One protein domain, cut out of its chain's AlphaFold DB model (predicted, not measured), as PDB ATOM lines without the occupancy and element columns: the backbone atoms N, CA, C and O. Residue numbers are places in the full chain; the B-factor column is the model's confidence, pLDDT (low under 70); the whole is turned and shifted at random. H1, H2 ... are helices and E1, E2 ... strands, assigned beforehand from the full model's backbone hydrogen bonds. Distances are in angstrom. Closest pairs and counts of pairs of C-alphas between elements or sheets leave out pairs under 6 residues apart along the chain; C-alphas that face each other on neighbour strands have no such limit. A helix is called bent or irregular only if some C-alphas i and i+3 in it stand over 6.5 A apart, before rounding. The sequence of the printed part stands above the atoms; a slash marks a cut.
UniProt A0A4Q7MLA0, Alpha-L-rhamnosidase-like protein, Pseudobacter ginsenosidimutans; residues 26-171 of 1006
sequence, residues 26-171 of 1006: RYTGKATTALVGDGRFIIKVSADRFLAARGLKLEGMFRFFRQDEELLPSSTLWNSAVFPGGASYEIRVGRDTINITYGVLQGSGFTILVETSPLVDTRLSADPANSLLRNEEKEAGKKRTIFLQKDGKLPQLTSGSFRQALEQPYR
ATOM      1  N   ARG A  26      51.988 -29.857 -29.615       93.62
ATOM      2  CA  ARG A  26      51.494 -30.708 -30.706       93.62
ATOM      3  C   ARG A  26      51.854 -32.160 -30.441       93.62
ATOM      4  O   ARG A  26      53.015 -32.460 -30.190       93.62
ATOM      5  N   TYR A  27      50.878 -33.044 -30.600       91.25
ATOM      6  CA  TYR A  27      51.058 -34.480 -30.434       91.25
ATOM      7  C   TYR A  27      50.594 -35.200 -31.701       91.25
ATOM      8  O   TYR A  27      49.415 -35.174 -32.063       91.25
ATOM      9  N   THR A  28      51.545 -35.819 -32.401       88.69
ATOM     10  CA  THR A  28      51.303 -36.549 -33.651       88.69
ATOM     11  C   THR A  28      50.936 -37.997 -33.361       88.69
ATOM     12  O   THR A  28      51.621 -38.675 -32.600       88.69
ATOM     13  N   GLY A  29      49.859 -38.482 -33.981       83.81
ATOM     14  CA  GLY A  29      49.361 -39.846 -33.778       83.81
ATOM     15  C   GLY A  29      48.742 -40.092 -32.397       83.81
ATOM     16  O   GLY A  29      48.525 -41.246 -32.034       83.81
ATOM     17  N   LYS A  30      48.468 -39.036 -31.617       82.56
ATOM     18  CA  LYS A  30      47.942 -39.118 -30.249       82.56
ATOM     19  C   LYS A  30      46.723 -38.216 -30.062       82.56
ATOM     20  O   LYS A  30      46.711 -37.046 -30.452       82.56
ATOM     21  N   ALA A  31      45.710 -38.766 -29.398       79.88
ATOM     22  CA  ALA A  31      44.461 -38.097 -29.052       79.88
ATOM     23  C   ALA A  31      44.491 -37.577 -27.607       79.88
ATOM     24  O   ALA A  31      43.743 -38.052 -26.750       79.88
ATOM     25  N   THR A  32      45.393 -36.640 -27.315       87.50
ATOM     26  CA  THR A  32      45.613 -36.184 -25.941       87.50
ATOM     27  C   THR A  32      44.374 -35.487 -25.371       87.50
ATOM     28  O   THR A  32      43.712 -34.698 -26.051       87.50
ATOM     29  N   THR A  33      44.037 -35.786 -24.116       90.25
ATOM     30  CA  THR A  33      42.924 -35.118 -23.430       90.25
ATOM     31  C   THR A  33      43.365 -33.725 -22.991       90.25
ATOM     32  O   THR A  33      44.411 -33.587 -22.367       90.25
ATOM     33  N   ALA A  34      42.567 -32.703 -23.292       93.06
ATOM     34  CA  ALA A  34      42.832 -31.324 -22.883       93.06
ATOM     35  C   ALA A  34      41.728 -30.790 -21.965       93.06
ATOM     36  O   ALA A  34      40.612 -31.321 -21.936       93.06
ATOM     37  N   LEU A  35      42.036 -29.726 -21.222       93.56
ATOM     38  CA  LEU A  35      41.072 -29.004 -20.394       93.56
ATOM     39  C   LEU A  35      40.697 -27.681 -21.060       93.56
ATOM     40  O   LEU A  35      41.566 -26.888 -21.413       93.56
ATOM     41  N   VAL A  36      39.397 -27.438 -21.202       94.56
ATOM     42  CA  VAL A  36      38.846 -26.203 -21.772       94.56
ATOM     43  C   VAL A  36      37.791 -25.639 -20.827       94.56
ATOM     44  O   VAL A  36      36.941 -26.377 -20.329       94.56
ATOM     45  N   GLY A  37      37.827 -24.334 -20.574       93.25
ATOM     46  CA  GLY A  37      36.912 -23.683 -19.641       93.25
ATOM     47  C   GLY A  37      37.213 -22.200 -19.447       93.25
ATOM     48  O   GLY A  37      38.161 -21.670 -20.021       93.25
ATOM     49  N   ASP A  38      36.396 -21.548 -18.625       89.50
ATOM     50  CA  ASP A  38      36.554 -20.154 -18.172       89.50
ATOM     51  C   ASP A  38      36.700 -20.049 -16.644       89.50
ATOM     52  O   ASP A  38      36.485 -18.989 -16.060       89.50
ATOM     53  N   GLY A  39      36.960 -21.188 -15.998       88.44
ATOM     54  CA  GLY A  39      37.075 -21.336 -14.552       88.44
ATOM     55  C   GLY A  39      35.746 -21.513 -13.811       88.44
ATOM     56  O   GLY A  39      35.706 -22.243 -12.813       88.44
ATOM     57  N   ARG A  40      34.620 -21.015 -14.340       88.31
ATOM     58  CA  ARG A  40      33.275 -21.359 -13.822       88.31
ATOM     59  C   ARG A  40      32.889 -22.789 -14.167       88.31
ATOM     60  O   ARG A  40      32.177 -23.450 -13.412       88.31
ATOM     61  N   PHE A  41      33.383 -23.275 -15.296       90.12
ATOM     62  CA  PHE A  41      33.320 -24.677 -15.670       90.12
ATOM     63  C   PHE A  41      34.634 -25.133 -16.299       90.12
ATOM     64  O   PHE A  41      35.428 -24.325 -16.779       90.12
ATOM     65  N   ILE A  42      34.842 -26.447 -16.294       91.94
ATOM     66  CA  ILE A  42      35.952 -27.115 -16.974       91.94
ATOM     67  C   ILE A  42      35.379 -28.327 -17.699       91.94
ATOM     68  O   ILE A  42      34.596 -29.089 -17.126       91.94
ATOM     69  N   ILE A  43      35.786 -28.520 -18.945       93.25
ATOM     70  CA  ILE A  43      35.402 -29.642 -19.795       93.25
ATOM     71  C   ILE A  43      36.677 -30.348 -20.251       93.25
ATOM     72  O   ILE A  43      37.609 -29.716 -20.750       93.25
ATOM     73  N   LYS A  44      36.704 -31.670 -20.072       94.12
ATOM     74  CA  LYS A  44      37.697 -32.556 -20.676       94.12
ATOM     75  C   LYS A  44      37.296 -32.782 -22.123       94.12
ATOM     76  O   LYS A  44      36.189 -33.250 -22.382       94.12
ATOM     77  N   VAL A  45      38.182 -32.459 -23.052       93.69
ATOM     78  CA  VAL A  45      37.952 -32.638 -24.488       93.69
ATOM     79  C   VAL A  45      38.947 -33.644 -25.054       93.69
ATOM     80  O   VAL A  45      40.099 -33.709 -24.621       93.69
ATOM     81  N   SER A  46      38.488 -34.448 -26.004       90.69
ATOM     82  CA  SER A  46      39.316 -35.247 -26.909       90.69
ATOM     83  C   SER A  46      38.730 -35.140 -28.315       90.69
ATOM     84  O   SER A  46      37.744 -34.436 -28.511       90.69
ATOM     85  N   ALA A  47      39.322 -35.794 -29.316       87.75
ATOM     86  CA  ALA A  47      38.951 -35.483 -30.697       87.75
ATOM     87  C   ALA A  47      37.489 -35.783 -31.053       87.75
ATOM     88  O   ALA A  47      36.933 -35.112 -31.903       87.75
ATOM     89  N   ASP A  48      36.853 -36.763 -30.425       85.75
ATOM     90  CA  ASP A  48      35.497 -37.214 -30.751       85.75
ATOM     91  C   ASP A  48      34.493 -37.012 -29.612       85.75
ATOM     92  O   ASP A  48      33.307 -37.291 -29.782       85.75
ATOM     93  N   ARG A  49      34.926 -36.514 -28.451       90.44
ATOM     94  CA  ARG A  49      34.069 -36.388 -27.268       90.44
ATOM     95  C   ARG A  49      34.464 -35.218 -26.384       90.44
ATOM     96  O   ARG A  49      35.610 -34.771 -26.362       90.44
ATOM     97  N   PHE A  50      33.502 -34.771 -25.596       92.94
ATOM     98  CA  PHE A  50      33.721 -33.842 -24.503       92.94
ATOM     99  C   PHE A  50      32.906 -34.275 -23.287       92.94
ATOM    100  O   PHE A  50      31.786 -34.766 -23.418       92.94
ATOM    101  N   LEU A  51      33.484 -34.087 -22.106       92.19
ATOM    102  CA  LEU A  51      32.897 -34.480 -20.834       92.19
ATOM    103  C   LEU A  51      33.152 -33.396 -19.791       92.19
ATOM    104  O   LEU A  51      34.286 -32.962 -19.583       92.19
ATOM    105  N   ALA A  52      32.097 -32.993 -19.098       89.62
ATOM    106  CA  ALA A  52      32.163 -32.123 -17.940       89.62
ATOM    107  C   ALA A  52      33.174 -32.639 -16.911       89.62
ATOM    108  O   ALA A  52      33.056 -33.748 -16.395       89.62
ATOM    109  N   ALA A  53      34.153 -31.802 -16.580       86.94
ATOM    110  CA  ALA A  53      35.056 -32.036 -15.460       86.94
ATOM    111  C   ALA A  53      34.561 -31.311 -14.202       86.94
ATOM    112  O   ALA A  53      34.662 -31.847 -13.102       86.94
ATOM    113  N   ARG A  54      34.029 -30.090 -14.366       87.62
ATOM    114  CA  ARG A  54      33.551 -29.243 -13.267       87.62
ATOM    115  C   ARG A  54      32.494 -28.246 -13.737       87.62
ATOM    116  O   ARG A  54      32.608 -27.681 -14.824       87.62
ATOM    117  N   GLY A  55      31.523 -27.962 -12.868       85.00
ATOM    118  CA  GLY A  55      30.529 -26.904 -13.050       85.00
ATOM    119  C   GLY A  55      29.419 -27.300 -14.020       85.00
ATOM    120  O   GLY A  55      28.360 -27.769 -13.609       85.00
ATOM    121  N   LEU A  56      29.653 -27.095 -15.312       83.19
ATOM    122  CA  LEU A  56      28.652 -27.291 -16.353       83.19
ATOM    123  C   LEU A  56      28.424 -28.783 -16.633       83.19
ATOM    124  O   LEU A  56      29.383 -29.497 -16.894       83.19
ATOM    125  N   LYS A  57      27.170 -29.251 -16.642       85.62
ATOM    126  CA  LYS A  57      26.812 -30.649 -16.948       85.62
ATOM    127  C   LYS A  57      26.696 -30.887 -18.458       85.62
ATOM    128  O   LYS A  57      25.617 -31.160 -18.958       85.62
ATOM    129  N   LEU A  58      27.793 -30.738 -19.194       85.81
ATOM    130  CA  LEU A  58      27.840 -31.070 -20.621       85.81
ATOM    131  C   LEU A  58      28.560 -32.393 -20.863       85.81
ATOM    132  O   LEU A  58      29.672 -32.595 -20.384       85.81
ATOM    133  N   GLU A  59      27.969 -33.246 -21.686       90.81
ATOM    134  CA  GLU A  59      28.631 -34.410 -22.261       90.81
ATOM    135  C   GLU A  59      28.135 -34.597 -23.691       90.81
ATOM    136  O   GLU A  59      26.951 -34.398 -23.982       90.81
ATOM    137  N   GLY A  60      29.042 -34.964 -24.587       90.56
ATOM    138  CA  GLY A  60      28.661 -35.287 -25.946       90.56
ATOM    139  C   GLY A  60      29.749 -36.004 -26.722       90.56
ATOM    140  O   GLY A  60      30.940 -35.903 -26.424       90.56
ATOM    141  N   MET A  61      29.304 -36.727 -27.744       91.00
ATOM    142  CA  MET A  61      30.141 -37.499 -28.651       91.00
ATOM    143  C   MET A  61      29.770 -37.181 -30.098       91.00
ATOM    144  O   MET A  61      28.591 -37.168 -30.471       91.00
ATOM    145  N   PHE A  62      30.784 -36.929 -30.915       89.19
ATOM    146  CA  PHE A  62      30.637 -36.663 -32.335       89.19
ATOM    147  C   PHE A  62      30.618 -37.957 -33.137       89.19
ATOM    148  O   PHE A  62      31.411 -38.867 -32.914       89.19
ATOM    149  N   ARG A  63      29.715 -38.000 -34.112       88.31
ATOM    150  CA  ARG A  63      29.667 -39.023 -35.152       88.31
ATOM    151  C   ARG A  63      29.593 -38.346 -36.510       88.31
ATOM    152  O   ARG A  63      28.886 -37.349 -36.679       88.31
ATOM    153  N   PHE A  64      30.314 -38.896 -37.474       88.31
ATOM    154  CA  PHE A  64      30.451 -38.316 -38.805       88.31
ATOM    155  C   PHE A  64      29.806 -39.232 -39.829       88.31
ATOM    156  O   PHE A  64      29.949 -40.445 -39.735       88.31
ATOM    157  N   PHE A  65      29.097 -38.664 -40.800       88.88
ATOM    158  CA  PHE A  65      28.344 -39.436 -41.785       88.88
ATOM    159  C   PHE A  65      28.609 -38.941 -43.203       88.88
ATOM    160  O   PHE A  65      28.728 -37.737 -43.434       88.88
ATOM    161  N   ARG A  66      28.633 -39.854 -44.172       88.12
ATOM    162  CA  ARG A  66      28.602 -39.547 -45.609       88.12
ATOM    163  C   ARG A  66      27.488 -40.365 -46.241       88.12
ATOM    164  O   ARG A  66      27.527 -41.581 -46.162       88.12
ATOM    165  N   GLN A  67      26.519 -39.701 -46.874       85.56
ATOM    166  CA  GLN A  67      25.359 -40.379 -47.481       85.56
ATOM    167  C   GLN A  67      24.686 -41.378 -46.511       85.56
ATOM    168  O   GLN A  67      24.369 -42.496 -46.890       85.56
ATOM    169  N   ASP A  68      24.524 -40.971 -45.245       84.06
ATOM    170  CA  ASP A  68      23.984 -41.774 -44.131       84.06
ATOM    171  C   ASP A  68      24.809 -42.994 -43.675       84.06
ATOM    172  O   ASP A  68      24.431 -43.650 -42.705       84.06
ATOM    173  N   GLU A  69      25.982 -43.240 -44.259       86.00
ATOM    174  CA  GLU A  69      26.959 -44.202 -43.741       86.00
ATOM    175  C   GLU A  69      27.835 -43.550 -42.658       86.00
ATOM    176  O   GLU A  69      28.399 -42.471 -42.874       86.00
ATOM    177  N   GLU A  70      27.936 -44.183 -41.484       86.81
ATOM    178  CA  GLU A  70      28.794 -43.709 -40.390       86.81
ATOM    179  C   GLU A  70      30.270 -43.903 -40.757       86.81
ATOM    180  O   GLU A  70      30.741 -45.003 -41.036       86.81
ATOM    181  N   LEU A  71      31.013 -42.804 -40.737       83.56
ATOM    182  CA  LEU A  71      32.437 -42.766 -40.990       83.56
ATOM    183  C   LEU A  71      33.180 -43.053 -39.677       83.56
ATOM    184  O   LEU A  71      33.259 -42.195 -38.797       83.56
ATOM    185  N   LEU A  72      33.739 -44.258 -39.547       77.81
ATOM    186  CA  LEU A  72      34.511 -44.644 -38.365       77.81
ATOM    187  C   LEU A  72      35.927 -44.042 -38.416       77.81
ATOM    188  O   LEU A  72      36.639 -44.267 -39.402       77.81
ATOM    189  N   PRO A  73      36.371 -43.310 -37.376       67.88
ATOM    190  CA  PRO A  73      37.727 -42.781 -37.308       67.88
ATOM    191  C   PRO A  73      38.754 -43.900 -37.479       67.88
ATOM    192  O   PRO A  73      38.672 -44.935 -36.817       67.88
ATOM    193  N   SER A  74      39.759 -43.691 -38.330       60.81
ATOM    194  CA  SER A  74      40.912 -44.593 -38.328       60.81
ATOM    195  C   SER A  74      41.640 -44.425 -36.989       60.81
ATOM    196  O   SER A  74      42.090 -43.332 -36.646       60.81
ATOM    197  N   SER A  75      41.719 -45.486 -36.186       53.94
ATOM    198  CA  SER A  75      42.209 -45.460 -34.795       53.94
ATOM    199  C   SER A  75      43.705 -45.119 -34.636       53.94
ATOM    200  O   SER A  75      44.245 -45.239 -33.542       53.94
ATOM    201  N   THR A  76      44.384 -44.677 -35.702       50.66
ATOM    202  CA  THR A  76      45.842 -44.470 -35.765       50.66
ATOM    203  C   THR A  76      46.292 -43.122 -36.353       50.66
ATOM    204  O   THR A  76      47.492 -42.864 -36.398       50.66
ATOM    205  N   LEU A  77      45.383 -42.232 -36.784       62.25
ATOM    206  CA  LEU A  77      45.738 -40.949 -37.427       62.25
ATOM    207  C   LEU A  77      45.046 -39.741 -36.769       62.25
ATOM    208  O   LEU A  77      44.170 -39.113 -37.363       62.25
ATOM    209  N   TRP A  78      45.448 -39.437 -35.532       78.88
ATOM    210  CA  TRP A  78      44.928 -38.324 -34.732       78.88
ATOM    211  C   TRP A  78      46.077 -37.354 -34.491       78.88
ATOM    212  O   TRP A  78      47.109 -37.760 -33.960       78.88
ATOM    213  N   ASN A  79      45.918 -36.091 -34.866       89.12
ATOM    214  CA  ASN A  79      46.834 -35.045 -34.424       89.12
ATOM    215  C   ASN A  79      46.095 -34.161 -33.429       89.12
ATOM    216  O   ASN A  79      44.977 -33.726 -33.701       89.12
ATOM    217  N   SER A  80      46.712 -33.889 -32.286       91.88
ATOM    218  CA  SER A  80      46.180 -32.939 -31.312       91.88
ATOM    219  C   SER A  80      47.121 -31.752 -31.167       91.88
ATOM    220  O   SER A  80      48.343 -31.874 -31.266       91.88
ATOM    221  N   ALA A  81      46.534 -30.578 -30.972       94.31
ATOM    222  CA  ALA A  81      47.251 -29.366 -30.633       94.31
ATOM    223  C   ALA A  81      46.523 -28.674 -29.482       94.31
ATOM    224  O   ALA A  81      45.385 -28.232 -29.642       94.31
ATOM    225  N   VAL A  82      47.186 -28.587 -28.334       95.75
ATOM    226  CA  VAL A  82      46.698 -27.864 -27.154       95.75
ATOM    227  C   VAL A  82      47.332 -26.481 -27.161       95.75
ATOM    228  O   VAL A  82      48.511 -26.352 -27.489       95.75
ATOM    229  N   PHE A  83      46.562 -25.438 -26.869       95.62
ATOM    230  CA  PHE A  83      47.026 -24.049 -26.855       95.62
ATOM    231  C   PHE A  83      46.331 -23.265 -25.727       95.62
ATOM    232  O   PHE A  83      45.283 -23.690 -25.240       95.62
ATOM    233  N   PRO A  84      46.876 -22.120 -25.285       94.75
ATOM    234  CA  PRO A  84      46.238 -21.311 -24.248       94.75
ATOM    235  C   PRO A  84      44.797 -20.936 -24.635       94.75
ATOM    236  O   PRO A  84      44.570 -20.321 -25.680       94.75
ATOM    237  N   GLY A  85      43.824 -21.332 -23.809       92.19
ATOM    238  CA  GLY A  85      42.391 -21.120 -24.046       92.19
ATOM    239  C   GLY A  85      41.652 -22.187 -24.867       92.19
ATOM    240  O   GLY A  85      40.433 -22.061 -25.024       92.19
ATOM    241  N   GLY A  86      42.314 -23.229 -25.387       95.25
ATOM    242  CA  GLY A  86      41.622 -24.234 -26.198       95.25
ATOM    243  C   GLY A  86      42.442 -25.443 -26.652       95.25
ATOM    244  O   GLY A  86      43.615 -25.622 -26.333       95.25
ATOM    245  N   ALA A  87      41.793 -26.302 -27.432       95.94
ATOM    246  CA  ALA A  87      42.432 -27.453 -28.058       95.94
ATOM    247  C   ALA A  87      41.836 -27.709 -29.440       95.94
ATOM    248  O   ALA A  87      40.646 -27.489 -29.666       95.94
ATOM    249  N   SER A  88      42.659 -28.193 -30.363       94.62
ATOM    250  CA  SER A  88      42.232 -28.597 -31.699       94.62
ATOM    251  C   SER A  88      42.689 -30.008 -32.026       94.62
ATOM    252  O   SER A  88      43.797 -30.404 -31.665       94.62
ATOM    253  N   TYR A  89      41.851 -30.728 -32.757       92.94
ATOM    254  CA  TYR A  89      42.066 -32.104 -33.159       92.94
ATOM    255  C   TYR A  89      41.837 -32.250 -34.655       92.94
ATOM    256  O   TYR A  89      40.826 -31.788 -35.180       92.94
ATOM    257  N   GLU A  90      42.766 -32.923 -35.318       91.50
ATOM    258  CA  GLU A  90      42.656 -33.333 -36.710       91.50
ATOM    259  C   GLU A  90      42.424 -34.846 -36.747       91.50
ATOM    260  O   GLU A  90      43.254 -35.625 -36.267       91.50
ATOM    261  N   ILE A  91      41.287 -35.252 -37.310       87.81
ATOM    262  CA  ILE A  91      40.861 -36.647 -37.430       87.81
ATOM    263  C   ILE A  91      40.828 -37.004 -38.909       87.81
ATOM    264  O   ILE A  91      40.154 -36.341 -39.706       87.81
ATOM    265  N   ARG A  92      41.514 -38.085 -39.286       84.56
ATOM    266  CA  ARG A  92      41.381 -38.655 -40.630       84.56
ATOM    267  C   ARG A  92      40.313 -39.733 -40.676       84.56
ATOM    268  O   ARG A  92      40.385 -40.734 -39.953       84.56
ATOM    269  N   VAL A  93      39.368 -39.550 -41.596       77.75
ATOM    270  CA  VAL A  93      38.298 -40.512 -41.852       77.75
ATOM    271  C   VAL A  93      38.197 -40.781 -43.352       77.75
ATOM    272  O   VAL A  93      37.773 -39.934 -44.137       77.75
ATOM    273  N   GLY A  94      38.668 -41.955 -43.779       77.06
ATOM    274  CA  GLY A  94      38.850 -42.264 -45.199       77.06
ATOM    275  C   GLY A  94      39.863 -41.324 -45.869       77.06
ATOM    276  O   GLY A  94      41.025 -41.275 -45.472       77.06
ATOM    277  N   ARG A  95      39.426 -40.586 -46.901       78.62
ATOM    278  CA  ARG A  95      40.228 -39.552 -47.593       78.62
ATOM    279  C   ARG A  95      39.993 -38.141 -47.043       78.62
ATOM    280  O   ARG A  95      40.623 -37.198 -47.513       78.62
ATOM    281  N   ASP A  96      39.084 -37.992 -46.086       82.75
ATOM    282  CA  ASP A  96      38.669 -36.703 -45.554       82.75
ATOM    283  C   ASP A  96      39.399 -36.380 -44.253       82.75
ATOM    284  O   ASP A  96      39.834 -37.258 -43.505       82.75
ATOM    285  N   THR A  97      39.534 -35.082 -43.997       87.81
ATOM    286  CA  THR A  97      40.098 -34.541 -42.763       87.81
ATOM    287  C   THR A  97      39.024 -33.737 -42.051       87.81
ATOM    288  O   THR A  97      38.358 -32.901 -42.667       87.81
ATOM    289  N   ILE A  98      38.851 -34.018 -40.765       90.00
ATOM    290  CA  ILE A  98      37.905 -33.351 -39.881       90.00
ATOM    291  C   ILE A  98      38.718 -32.592 -38.846       90.00
ATOM    292  O   ILE A  98      39.533 -33.192 -38.150       90.00
ATOM    293  N   ASN A  99      38.490 -31.287 -38.746       91.81
ATOM    294  CA  ASN A  99      39.119 -30.457 -37.727       91.81
ATOM    295  C   ASN A  99      38.081 -30.080 -36.680       91.81
ATOM    296  O   ASN A  99      37.059 -29.489 -37.016       91.81
ATOM    297  N   ILE A 100      38.357 -30.387 -35.418       92.81
ATOM    298  CA  ILE A 100      37.522 -29.967 -34.294       92.81
ATOM    299  C   ILE A 100      38.337 -29.041 -33.416       92.81
ATOM    300  O   ILE A 100      39.423 -29.405 -32.986       92.81
ATOM    301  N   THR A 101      37.822 -27.848 -33.140       94.38
ATOM    302  CA  THR A 101      38.432 -26.903 -32.202       94.38
ATOM    303  C   THR A 101      37.465 -26.617 -31.064       94.38
ATOM    304  O   THR A 101      36.307 -26.279 -31.301       94.38
ATOM    305  N   TYR A 102      37.959 -26.729 -29.837       95.56
ATOM    306  CA  TYR A 102      37.247 -26.466 -28.594       95.56
ATOM    307  C   TYR A 102      37.805 -25.205 -27.933       95.56
ATOM    308  O   TYR A 102      39.021 -25.003 -27.905       95.56
ATOM    309  N   GLY A 103      36.926 -24.390 -27.358       94.88
ATOM    310  CA  GLY A 103      37.316 -23.198 -26.609       94.88
ATOM    311  C   GLY A 103      36.156 -22.563 -25.852       94.88
ATOM    312  O   GLY A 103      35.028 -23.064 -25.867       94.88
ATOM    313  N   VAL A 104      36.428 -21.428 -25.213       92.25
ATOM    314  CA  VAL A 104      35.397 -20.573 -24.615       92.25
ATOM    315  C   VAL A 104      35.490 -19.174 -25.209       92.25
ATOM    316  O   VAL A 104      36.494 -18.486 -25.040       92.25
ATOM    317  N   LEU A 105      34.432 -18.747 -25.901       88.44
ATOM    318  CA  LEU A 105      34.312 -17.376 -26.392       88.44
ATOM    319  C   LEU A 105      33.503 -16.528 -25.419       88.44
ATOM    320  O   LEU A 105      32.500 -16.969 -24.848       88.44
ATOM    321  N   GLN A 106      33.903 -15.266 -25.290       82.81
ATOM    322  CA  GLN A 106      33.147 -14.286 -24.525       82.81
ATOM    323  C   GLN A 106      31.727 -14.147 -25.104       82.81
ATOM    324  O   GLN A 106      31.545 -13.972 -26.305       82.81
ATOM    325  N   GLY A 107      30.709 -14.238 -24.245       82.12
ATOM    326  CA  GLY A 107      29.294 -14.157 -24.632       82.12
ATOM    327  C   GLY A 107      28.669 -15.497 -25.038       82.12
ATOM    328  O   GLY A 107      27.590 -15.816 -24.547       82.12
ATOM    329  N   SER A 108      29.358 -16.306 -25.849       84.12
ATOM    330  CA  SER A 108      28.845 -17.603 -26.332       84.12
ATOM    331  C   SER A 108      29.086 -18.778 -25.376       84.12
ATOM    332  O   SER A 108      28.392 -19.791 -25.465       84.12
ATOM    333  N   GLY A 109      30.037 -18.654 -24.446       89.50
ATOM    334  CA  GLY A 109      30.401 -19.736 -23.530       89.50
ATOM    335  C   GLY A 109      31.170 -20.857 -24.233       89.50
ATOM    336  O   GLY A 109      31.915 -20.601 -25.187       89.50
ATOM    337  N   PHE A 110      31.022 -22.097 -23.753       93.31
ATOM    338  CA  PHE A 110      31.669 -23.256 -24.375       93.31
ATOM    339  C   PHE A 110      31.278 -23.357 -25.852       93.31
ATOM    340  O   PHE A 110      30.093 -23.386 -26.191       93.31
ATOM    341  N   THR A 111      32.286 -23.361 -26.719       92.94
ATOM    342  CA  THR A 111      32.119 -23.289 -28.168       92.94
ATOM    343  C   THR A 111      32.945 -24.378 -28.837       92.94
ATOM    344  O   THR A 111      34.124 -24.562 -28.520       92.94
ATOM    345  N   ILE A 112      32.326 -25.077 -29.786       93.88
ATOM    346  CA  ILE A 112      32.967 -26.113 -30.595       93.88
ATOM    347  C   ILE A 112      32.813 -25.741 -32.064       93.88
ATOM    348  O   ILE A 112      31.698 -25.516 -32.530       93.88
ATOM    349  N   LEU A 113      33.919 -25.711 -32.798       93.62
ATOM    350  CA  LEU A 113      33.938 -25.541 -34.245       93.62
ATOM    351  C   LEU A 113      34.380 -26.851 -34.891       93.62
ATOM    352  O   LEU A 113      35.503 -27.297 -34.667       93.62
ATOM    353  N   VAL A 114      33.509 -27.440 -35.707       93.06
ATOM    354  CA  VAL A 114      33.800 -28.629 -36.511       93.06
ATOM    355  C   VAL A 114      33.870 -28.224 -37.979       93.06
ATOM    356  O   VAL A 114      32.896 -27.719 -38.534       93.06
ATOM    357  N   GLU A 115      35.013 -28.443 -38.619       92.38
ATOM    358  CA  GLU A 115      35.244 -28.163 -40.034       92.38
ATOM    359  C   GLU A 115      35.437 -29.476 -40.805       92.38
ATOM    360  O   GLU A 115      36.319 -30.277 -40.486       92.38
ATOM    361  N   THR A 116      34.612 -29.687 -41.832       91.31
ATOM    362  CA  THR A 116      34.586 -30.901 -42.658       91.31
ATOM    363  C   THR A 116      34.510 -30.583 -44.155       91.31
ATOM    364  O   THR A 116      34.302 -29.442 -44.581       91.31
ATOM    365  N   SER A 117      34.647 -31.622 -44.985       88.62
ATOM    366  CA  SER A 117      34.215 -31.589 -46.387       88.62
ATOM    367  C   SER A 117      32.688 -31.391 -46.484       88.62
ATOM    368  O   SER A 117      31.960 -31.946 -45.658       88.62
ATOM    369  N   PRO A 118      32.154 -30.691 -47.507       86.31
ATOM    370  CA  PRO A 118      30.715 -30.487 -47.706       86.31
ATOM    371  C   PRO A 118      29.888 -31.775 -47.790       86.31
ATOM    372  O   PRO A 118      28.674 -31.729 -47.608       86.31
ATOM    373  N   LEU A 119      30.542 -32.905 -48.085       87.00
ATOM    374  CA  LEU A 119      29.936 -34.233 -48.191       87.00
ATOM    375  C   LEU A 119      29.847 -34.982 -46.852       87.00
ATOM    376  O   LEU A 119      29.307 -36.087 -46.825       87.00
ATOM    377  N   VAL A 120      30.422 -34.436 -45.777       88.50
ATOM    378  CA  VAL A 120      30.455 -35.054 -44.448       88.50
ATOM    379  C   VAL A 120      29.525 -34.289 -43.512       88.50
ATOM    380  O   VAL A 120      29.717 -33.094 -43.269       88.50
ATOM    381  N   ASP A 121      28.533 -34.983 -42.965       88.31
ATOM    382  CA  ASP A 121      27.630 -34.460 -41.947       88.31
ATOM    383  C   ASP A 121      28.145 -34.763 -40.534       88.31
ATOM    384  O   ASP A 121      28.652 -35.851 -40.264       88.31
ATOM    385  N   THR A 122      28.004 -33.790 -39.632       89.75
ATOM    386  CA  THR A 122      28.416 -33.905 -38.224       89.75
ATOM    387  C   THR A 122      27.179 -34.025 -37.351       89.75
ATOM    388  O   THR A 122      26.376 -33.086 -37.281       89.75
ATOM    389  N   ARG A 123      27.051 -35.152 -36.647       89.50
ATOM    390  CA  ARG A 123      25.980 -35.408 -35.680       89.50
ATOM    391  C   ARG A 123      26.561 -35.422 -34.269       89.50
ATOM    392  O   ARG A 123      27.553 -36.098 -34.008       89.50
ATOM    393  N   LEU A 124      25.938 -34.669 -33.368       88.94
ATOM    394  CA  LEU A 124      26.287 -34.641 -31.950       88.94
ATOM    395  C   LEU A 124      25.293 -35.515 -31.184       88.94
ATOM    396  O   LEU A 124      24.101 -35.216 -31.156       88.94
ATOM    397  N   SER A 125      25.785 -36.585 -30.565       86.25
ATOM    398  CA  SER A 125      25.038 -37.341 -29.563       86.25
ATOM    399  C   SER A 125      25.305 -36.705 -28.203       86.25
ATOM    400  O   SER A 125      26.423 -36.785 -27.699       86.25
ATOM    401  N   ALA A 126      24.308 -36.022 -27.650       78.94
ATOM    402  CA  ALA A 126      24.366 -35.375 -26.342       78.94
ATOM    403  C   ALA A 126      23.019 -35.540 -25.625       78.94
ATOM    404  O   ALA A 126      21.993 -35.763 -26.274       78.94
ATOM    405  N   ASP A 127      23.022 -35.422 -24.298       71.38
ATOM    406  CA  ASP A 127      21.795 -35.393 -23.497       71.38
ATOM    407  C   ASP A 127      20.902 -34.213 -23.950       71.38
ATOM    408  O   ASP A 127      21.371 -33.068 -23.946       71.38
ATOM    409  N   PRO A 128      19.628 -34.447 -24.331       64.94
ATOM    410  CA  PRO A 128      18.708 -33.386 -24.743       64.94
ATOM    411  C   PRO A 128      18.583 -32.239 -23.731       64.94
ATOM    412  O   PRO A 128      18.406 -31.086 -24.136       64.94
ATOM    413  N   ALA A 129      18.714 -32.536 -22.431       59.34
ATOM    414  CA  ALA A 129      18.645 -31.549 -21.351       59.34
ATOM    415  C   ALA A 129      19.836 -30.570 -21.335       59.34
ATOM    416  O   ALA A 129      19.767 -29.528 -20.687       59.34
ATOM    417  N   ASN A 130      20.908 -30.890 -22.062       67.94
ATOM    418  CA  ASN A 130      22.184 -30.181 -22.088       67.94
ATOM    419  C   ASN A 130      22.607 -29.865 -23.539       67.94
ATOM    420  O   ASN A 130      23.787 -29.900 -23.887       67.94
ATOM    421  N   SER A 131      21.626 -29.603 -24.409       73.94
ATOM    422  CA  SER A 131      21.849 -29.409 -25.843       73.94
ATOM    423  C   SER A 131      22.580 -28.098 -26.158       73.94
ATOM    424  O   SER A 131      22.251 -27.028 -25.649       73.94
ATOM    425  N   LEU A 132      23.590 -28.190 -27.027       87.88
ATOM    426  CA  LEU A 132      24.288 -27.037 -27.597       87.88
ATOM    427  C   LEU A 132      23.513 -26.504 -28.808       87.88
ATOM    428  O   LEU A 132      23.016 -27.283 -29.626       87.88
ATOM    429  N   LEU A 133      23.464 -25.182 -28.960       88.69
ATOM    430  CA  LEU A 133      22.899 -24.539 -30.143       88.69
ATOM    431  C   LEU A 133      23.781 -24.851 -31.350       88.69
ATOM    432  O   LEU A 133      24.987 -24.622 -31.307       88.69
ATOM    433  N   ARG A 134      23.179 -25.373 -32.420       90.06
ATOM    434  CA  ARG A 134      23.884 -25.779 -33.638       90.06
ATOM    435  C   ARG A 134      23.657 -24.756 -34.745       90.06
ATOM    436  O   ARG A 134      22.529 -24.594 -35.199       90.06
ATOM    437  N   ASN A 135      24.742 -24.168 -35.234       88.12
ATOM    438  CA  ASN A 135      24.762 -23.309 -36.413       88.12
ATOM    439  C   ASN A 135      25.591 -23.970 -37.521       88.12
ATOM    440  O   ASN A 135      26.584 -24.646 -37.247       88.12
ATOM    441  N   GLU A 136      25.191 -23.784 -38.776       87.94
ATOM    442  CA  GLU A 136      25.923 -24.303 -39.931       87.94
ATOM    443  C   GLU A 136      26.236 -23.199 -40.934       87.94
ATOM    444  O   GLU A 136      25.367 -22.412 -41.305       87.94
ATOM    445  N   GLU A 137      27.467 -23.213 -41.433       85.12
ATOM    446  CA  GLU A 137      27.933 -22.338 -42.500       85.12
ATOM    447  C   GLU A 137      28.594 -23.176 -43.601       85.12
ATOM    448  O   GLU A 137      29.309 -24.150 -43.339       85.12
ATOM    449  N   LYS A 138      28.350 -22.806 -44.862       80.31
ATOM    450  CA  LYS A 138      28.965 -23.440 -46.034       80.31
ATOM    451  C   LYS A 138      29.717 -22.386 -46.826       80.31
ATOM    452  O   LYS A 138      29.117 -21.421 -47.288       80.31
ATOM    453  N   GLU A 139      31.015 -22.593 -47.009       73.06
ATOM    454  CA  GLU A 139      31.876 -21.656 -47.725       73.06
ATOM    455  C   GLU A 139      32.999 -22.416 -48.441       73.06
ATOM    456  O   GLU A 139      33.634 -23.291 -47.854       73.06
ATOM    457  N   ALA A 140      33.233 -22.091 -49.719       66.38
ATOM    458  CA  ALA A 140      34.416 -22.487 -50.496       66.38
ATOM    459  C   ALA A 140      34.891 -23.949 -50.302       66.38
ATOM    460  O   ALA A 140      36.038 -24.205 -49.941       66.38
ATOM    461  N   GLY A 141      34.012 -24.929 -50.538       81.50
ATOM    462  CA  GLY A 141      34.393 -26.345 -50.486       81.50
ATOM    463  C   GLY A 141      34.635 -26.898 -49.076       81.50
ATOM    464  O   GLY A 141      35.217 -27.973 -48.958       81.50
ATOM    465  N   LYS A 142      34.177 -26.205 -48.024       87.25
ATOM    466  CA  LYS A 142      34.154 -26.676 -46.631       87.25
ATOM    467  C   LYS A 142      32.773 -26.475 -45.996       87.25
ATOM    468  O   LYS A 142      32.045 -25.539 -46.337       87.25
ATOM    469  N   LYS A 143      32.411 -27.359 -45.066       90.12
ATOM    470  CA  LYS A 143      31.252 -27.223 -44.171       90.12
ATOM    471  C   LYS A 143      31.773 -26.935 -42.764       90.12
ATOM    472  O   LYS A 143      32.672 -27.627 -42.292       90.12
ATOM    473  N   ARG A 144      31.223 -25.913 -42.107       91.12
ATOM    474  CA  ARG A 144      31.515 -25.581 -40.709       91.12
ATOM    475  C   ARG A 144      30.251 -25.765 -39.886       91.12
ATOM    476  O   ARG A 144      29.212 -25.191 -40.205       91.12
ATOM    477  N   THR A 145      30.340 -26.567 -38.838       92.00
ATOM    478  CA  THR A 145      29.273 -26.756 -37.856       92.00
ATOM    479  C   THR A 145      29.763 -26.209 -36.526       92.00
ATOM    480  O   THR A 145      30.787 -26.653 -36.009       92.00
ATOM    481  N   ILE A 146      29.045 -25.229 -35.987       91.19
ATOM    482  CA  ILE A 146      29.388 -24.553 -34.738       91.19
ATOM    483  C   ILE A 146      28.373 -24.958 -33.677       91.19
ATOM    484  O   ILE A 146      27.168 -24.855 -33.903       91.19
ATOM    485  N   PHE A 147      28.865 -25.401 -32.526       92.31
ATOM    486  CA  PHE A 147      28.058 -25.715 -31.354       92.31
ATOM    487  C   PHE A 147      28.338 -24.692 -30.253       92.31
ATOM    488  O   PHE A 147      29.499 -24.476 -29.905       92.31
ATOM    489  N   LEU A 148      27.290 -24.067 -29.712       90.94
ATOM    490  CA  LEU A 148      27.387 -22.988 -28.725       90.94
ATOM    491  C   LEU A 148      26.601 -23.314 -27.462       90.94
ATOM    492  O   LEU A 148      25.464 -23.782 -27.526       90.94
ATOM    493  N   GLN A 149      27.177 -22.988 -26.308       89.50
ATOM    494  CA  GLN A 149      26.480 -23.074 -25.028       89.50
ATOM    495  C   GLN A 149      25.370 -22.023 -24.902       89.50
ATOM    496  O   GLN A 149      24.332 -22.290 -24.299       89.50
ATOM    497  N   LYS A 150      25.596 -20.811 -25.417       86.50
ATOM    498  CA  LYS A 150      24.653 -19.690 -25.343       86.50
ATOM    499  C   LYS A 150      24.516 -19.019 -26.697       86.50
ATOM    500  O   LYS A 150      25.483 -18.944 -27.455       86.50
ATOM    501  N   ASP A 151      23.319 -18.505 -26.962       78.50
ATOM    502  CA  ASP A 151      23.077 -17.709 -28.158       78.50
ATOM    503  C   ASP A 151      23.919 -16.431 -28.082       78.50
ATOM    504  O   ASP A 151      23.885 -15.693 -27.093       78.50
ATOM    505  N   GLY A 152      24.743 -16.216 -29.098       69.44
ATOM    506  CA  GLY A 152      25.732 -15.155 -29.127       69.44
ATOM    507  C   GLY A 152      26.066 -14.792 -30.562       69.44
ATOM    508  O   GLY A 152      26.121 -15.654 -31.439       69.44
ATOM    509  N   LYS A 153      26.296 -13.498 -30.814       65.12
ATOM    510  CA  LYS A 153      26.735 -13.023 -32.128       65.12
ATOM    511  C   LYS A 153      28.135 -13.558 -32.414       65.12
ATOM    512  O   LYS A 153      29.111 -13.048 -31.869       65.12
ATOM    513  N   LEU A 154      28.220 -14.552 -33.286       64.88
ATOM    514  CA  LEU A 154      29.489 -15.012 -33.823       64.88
ATOM    515  C   LEU A 154      29.874 -14.142 -35.028       64.88
ATOM    516  O   LEU A 154      29.040 -13.923 -35.909       64.88
ATOM    517  N   PRO A 155      31.117 -13.641 -35.108       62.62
ATOM    518  CA  PRO A 155      31.667 -13.220 -36.392       62.62
ATOM    519  C   PRO A 155      31.754 -14.434 -37.339       62.62
ATOM    520  O   PRO A 155      31.662 -15.572 -36.889       62.62
ATOM    521  N   GLN A 156      31.961 -14.225 -38.643       67.12
ATOM    522  CA  GLN A 156      32.313 -15.339 -39.534       67.12
ATOM    523  C   GLN A 156      33.625 -15.976 -39.046       67.12
ATOM    524  O   GLN A 156      34.695 -15.360 -39.094       67.12
ATOM    525  N   LEU A 157      33.537 -17.197 -38.516       70.38
ATOM    526  CA  LEU A 157      34.647 -17.886 -37.862       70.38
ATOM    527  C   LEU A 157      35.193 -18.989 -38.775       70.38
ATOM    528  O   LEU A 157      34.562 -20.014 -39.019       70.38
ATOM    529  N   THR A 158      36.414 -18.787 -39.259       77.38
ATOM    530  CA  THR A 158      37.257 -19.860 -39.798       77.38
ATOM    531  C   THR A 158      37.973 -20.560 -38.643       77.38
ATOM    532  O   THR A 158      38.134 -19.972 -37.574       77.38
ATOM    533  N   SER A 159      38.493 -21.772 -38.859       76.50
ATOM    534  CA  SER A 159      39.312 -22.462 -37.845       76.50
ATOM    535  C   SER A 159      40.485 -21.602 -37.344       76.50
ATOM    536  O   SER A 159      40.775 -21.569 -36.149       76.50
ATOM    537  N   GLY A 160      41.112 -20.828 -38.240       82.44
ATOM    538  CA  GLY A 160      42.190 -19.900 -37.891       82.44
ATOM    539  C   GLY A 160      41.719 -18.693 -37.076       82.44
ATOM    540  O   GLY A 160      42.307 -18.397 -36.039       82.44
ATOM    541  N   SER A 161      40.649 -18.011 -37.504       85.69
ATOM    542  CA  SER A 161      40.137 -16.834 -36.783       85.69
ATOM    543  C   SER A 161      39.497 -17.195 -35.440       85.69
ATOM    544  O   SER A 161      39.619 -16.429 -34.486       85.69
ATOM    545  N   PHE A 162      38.899 -18.384 -35.323       87.75
ATOM    546  CA  PHE A 162      38.410 -18.920 -34.055       87.75
ATOM    547  C   PHE A 162      39.547 -19.168 -33.070       87.75
ATOM    548  O   PHE A 162      39.515 -18.653 -31.953       87.75
ATOM    549  N   ARG A 163      40.604 -19.866 -33.498       90.19
ATOM    550  CA  ARG A 163      41.787 -20.072 -32.660       90.19
ATOM    551  C   ARG A 163      42.442 -18.750 -32.248       90.19
ATOM    552  O   ARG A 163      42.773 -18.580 -31.080       90.19
ATOM    553  N   GLN A 164      42.587 -17.797 -33.169       89.00
ATOM    554  CA  GLN A 164      43.134 -16.475 -32.847       89.00
ATOM    555  C   GLN A 164      42.300 -15.736 -31.794       89.00
ATOM    556  O   GLN A 164      42.877 -15.101 -30.916       89.00
ATOM    557  N   ALA A 165      40.968 -15.836 -31.855       89.19
ATOM    558  CA  ALA A 165      40.089 -15.243 -30.852       89.19
ATOM    559  C   ALA A 165      40.283 -15.877 -29.463       89.19
ATOM    560  O   ALA A 165      40.300 -15.154 -28.471       89.19
ATOM    561  N   LEU A 166      40.484 -17.198 -29.394       92.00
ATOM    562  CA  LEU A 166      40.748 -17.916 -28.139       92.00
ATOM    563  C   LEU A 166      42.119 -17.576 -27.537       92.00
ATOM    564  O   LEU A 166      42.239 -17.428 -26.324       92.00
ATOM    565  N   GLU A 167      43.149 -17.424 -28.371       92.00
ATOM    566  CA  GLU A 167      44.512 -17.122 -27.917       92.00
ATOM    567  C   GLU A 167      44.730 -15.631 -27.594       92.00
ATOM    568  O   GLU A 167      45.710 -15.274 -26.936       92.00
ATOM    569  N   GLN A 168      43.850 -14.740 -28.063       90.62
ATOM    570  CA  GLN A 168      44.005 -13.283 -27.950       90.62
ATOM    571  C   GLN A 168      44.291 -12.784 -26.517       90.62
ATOM    572  O   GLN A 168      45.188 -11.938 -26.374       90.62
ATOM    573  N   PRO A 169      43.639 -13.294 -25.451       88.88
ATOM    574  CA  PRO A 169      43.924 -12.867 -24.078       88.88
ATOM    575  C   PRO A 169      45.370 -13.146 -23.648       88.88
ATOM    576  O   PRO A 169      45.964 -12.364 -22.906       88.88
ATOM    577  N   TYR A 170      45.962 -14.223 -24.167       93.19
ATOM    578  CA  TYR A 170      47.309 -14.698 -23.834       93.19
ATOM    579  C   TYR A 170      48.391 -14.127 -24.758       93.19
ATOM    580  O   TYR A 170      49.581 -14.323 -24.527       93.19
ATOM    581  N   ARG A 171      47.983 -13.397 -25.804       90.38
ATOM    582  CA  ARG A 171      48.866 -12.728 -26.773       90.38
ATOM    583  C   ARG A 171      48.919 -11.207 -26.616       90.38
ATOM    584  O   ARG A 171      49.615 -10.553 -27.388       90.38
TER     585      ARG A 171
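Overview. This is residues 26 to 171 of the 1006 residues of the protein "Alpha-L-rhamnosidase-like protein" of Pseudobacter ginsenosidimutans (UniProt A0A4Q7MLA0). Two strongly twisted sheets form a sandwich, only partly face to face, and one helix, H1, packs on the other face of the larger sheet, over E9. The larger sheet has the order E1 E7 E8 E9 E10 E13 E12; the smaller one, branched at E5, holds E2 to E6 and E11, and both are antiparallel. The printed part has 146 residues, with thirteen named strands followed by one named helix; its class is mostly strand. It is compact and rounded, with a radius of gyration of the C-alphas of 14.3 A and spans of 38, 31 and 30 A.

Arrangement. Begin at E1, residues 26 to 28, an edge strand; N 27 is 2.9 A from O 80 of its antiparallel neighbour E7, residues 78 to 83. Next comes a meander, each strand the antiparallel neighbour of the one before and each step a hairpin: E2, residues 34 to 37, E3, 42 to 45, E4, 49 to 54, E5, 59 to 66, and E6, 69 to 71. Look there for N 36 and O 43 at 2.9 A, N 44 and O 51 at 2.8 A, N 50 and O 60 at 2.9 A, and N 66 and O 69 at 2.9 A. E4 and E6 lie on one side of E5, and E11, residues 121 to 126, on the other side, with N 63 and O 123 2.9 A apart. A second meander of hairpins runs from E7 through E8, residues 86 to 93, and E9, 96 to 105, to E10, 109 to 116; find N 81 and O 88, N 89 and O 100, and N 101 and O 113, each 2.8 A apart. E13, residues 142 to 148, is E10's antiparallel neighbour, with N 114 and O 145 at 2.8 A, and forms a hairpin with E12, residues 133 to 139, with N 135 and O 146 at 2.9 A. In the sandwich, two sheets face to face, the facing parts are 9.4 A centre to centre and their best planes 42 degrees apart; the closest C-alphas of E2 and E8, Val 36 and Gly 86, are 5.6 A apart. H1, residues 159 to 171, is on the seven-strand sheet, making two layers, a helix on one face of a sheet. Its height over the sheet is 8.7 A, and it runs slantwise over E9, at 35 degrees on the local plane; it is only just not over E10, on which 2 of its C-alphas fall. Its closest C-alpha pair with E9 is Leu 166 and Gly 103, 6.5 A. H1 is irregular, with C-alphas 166 and 169 7.2 A apart, and 7 of 9 O i to N i+4 pairs are within hydrogen-bond range.

Along the chain. Find C-alpha 26 at (51.494, -30.708, -30.706), where E1 begins. E5 measures 23.9 A, E8 22.8 A and E10 22.5 A from first to last C-alpha. E9, the longest strand, runs 27.6 A from C-alpha 96 at (38.669, -36.703, -45.554). H1 runs 17.6 A to C-alpha 171 at (48.866, -12.728, -26.773).

Size, cuts and confidence. The two C-alphas farthest apart, those of Asp 68 and Arg 171, are 42.0 A apart. The printed part has no cut and no long link. The model's mean pLDDT over the printed part is 85.8; look for values under 70 at residues 73 to 77, 128 to 130, 140 and 152 to 156.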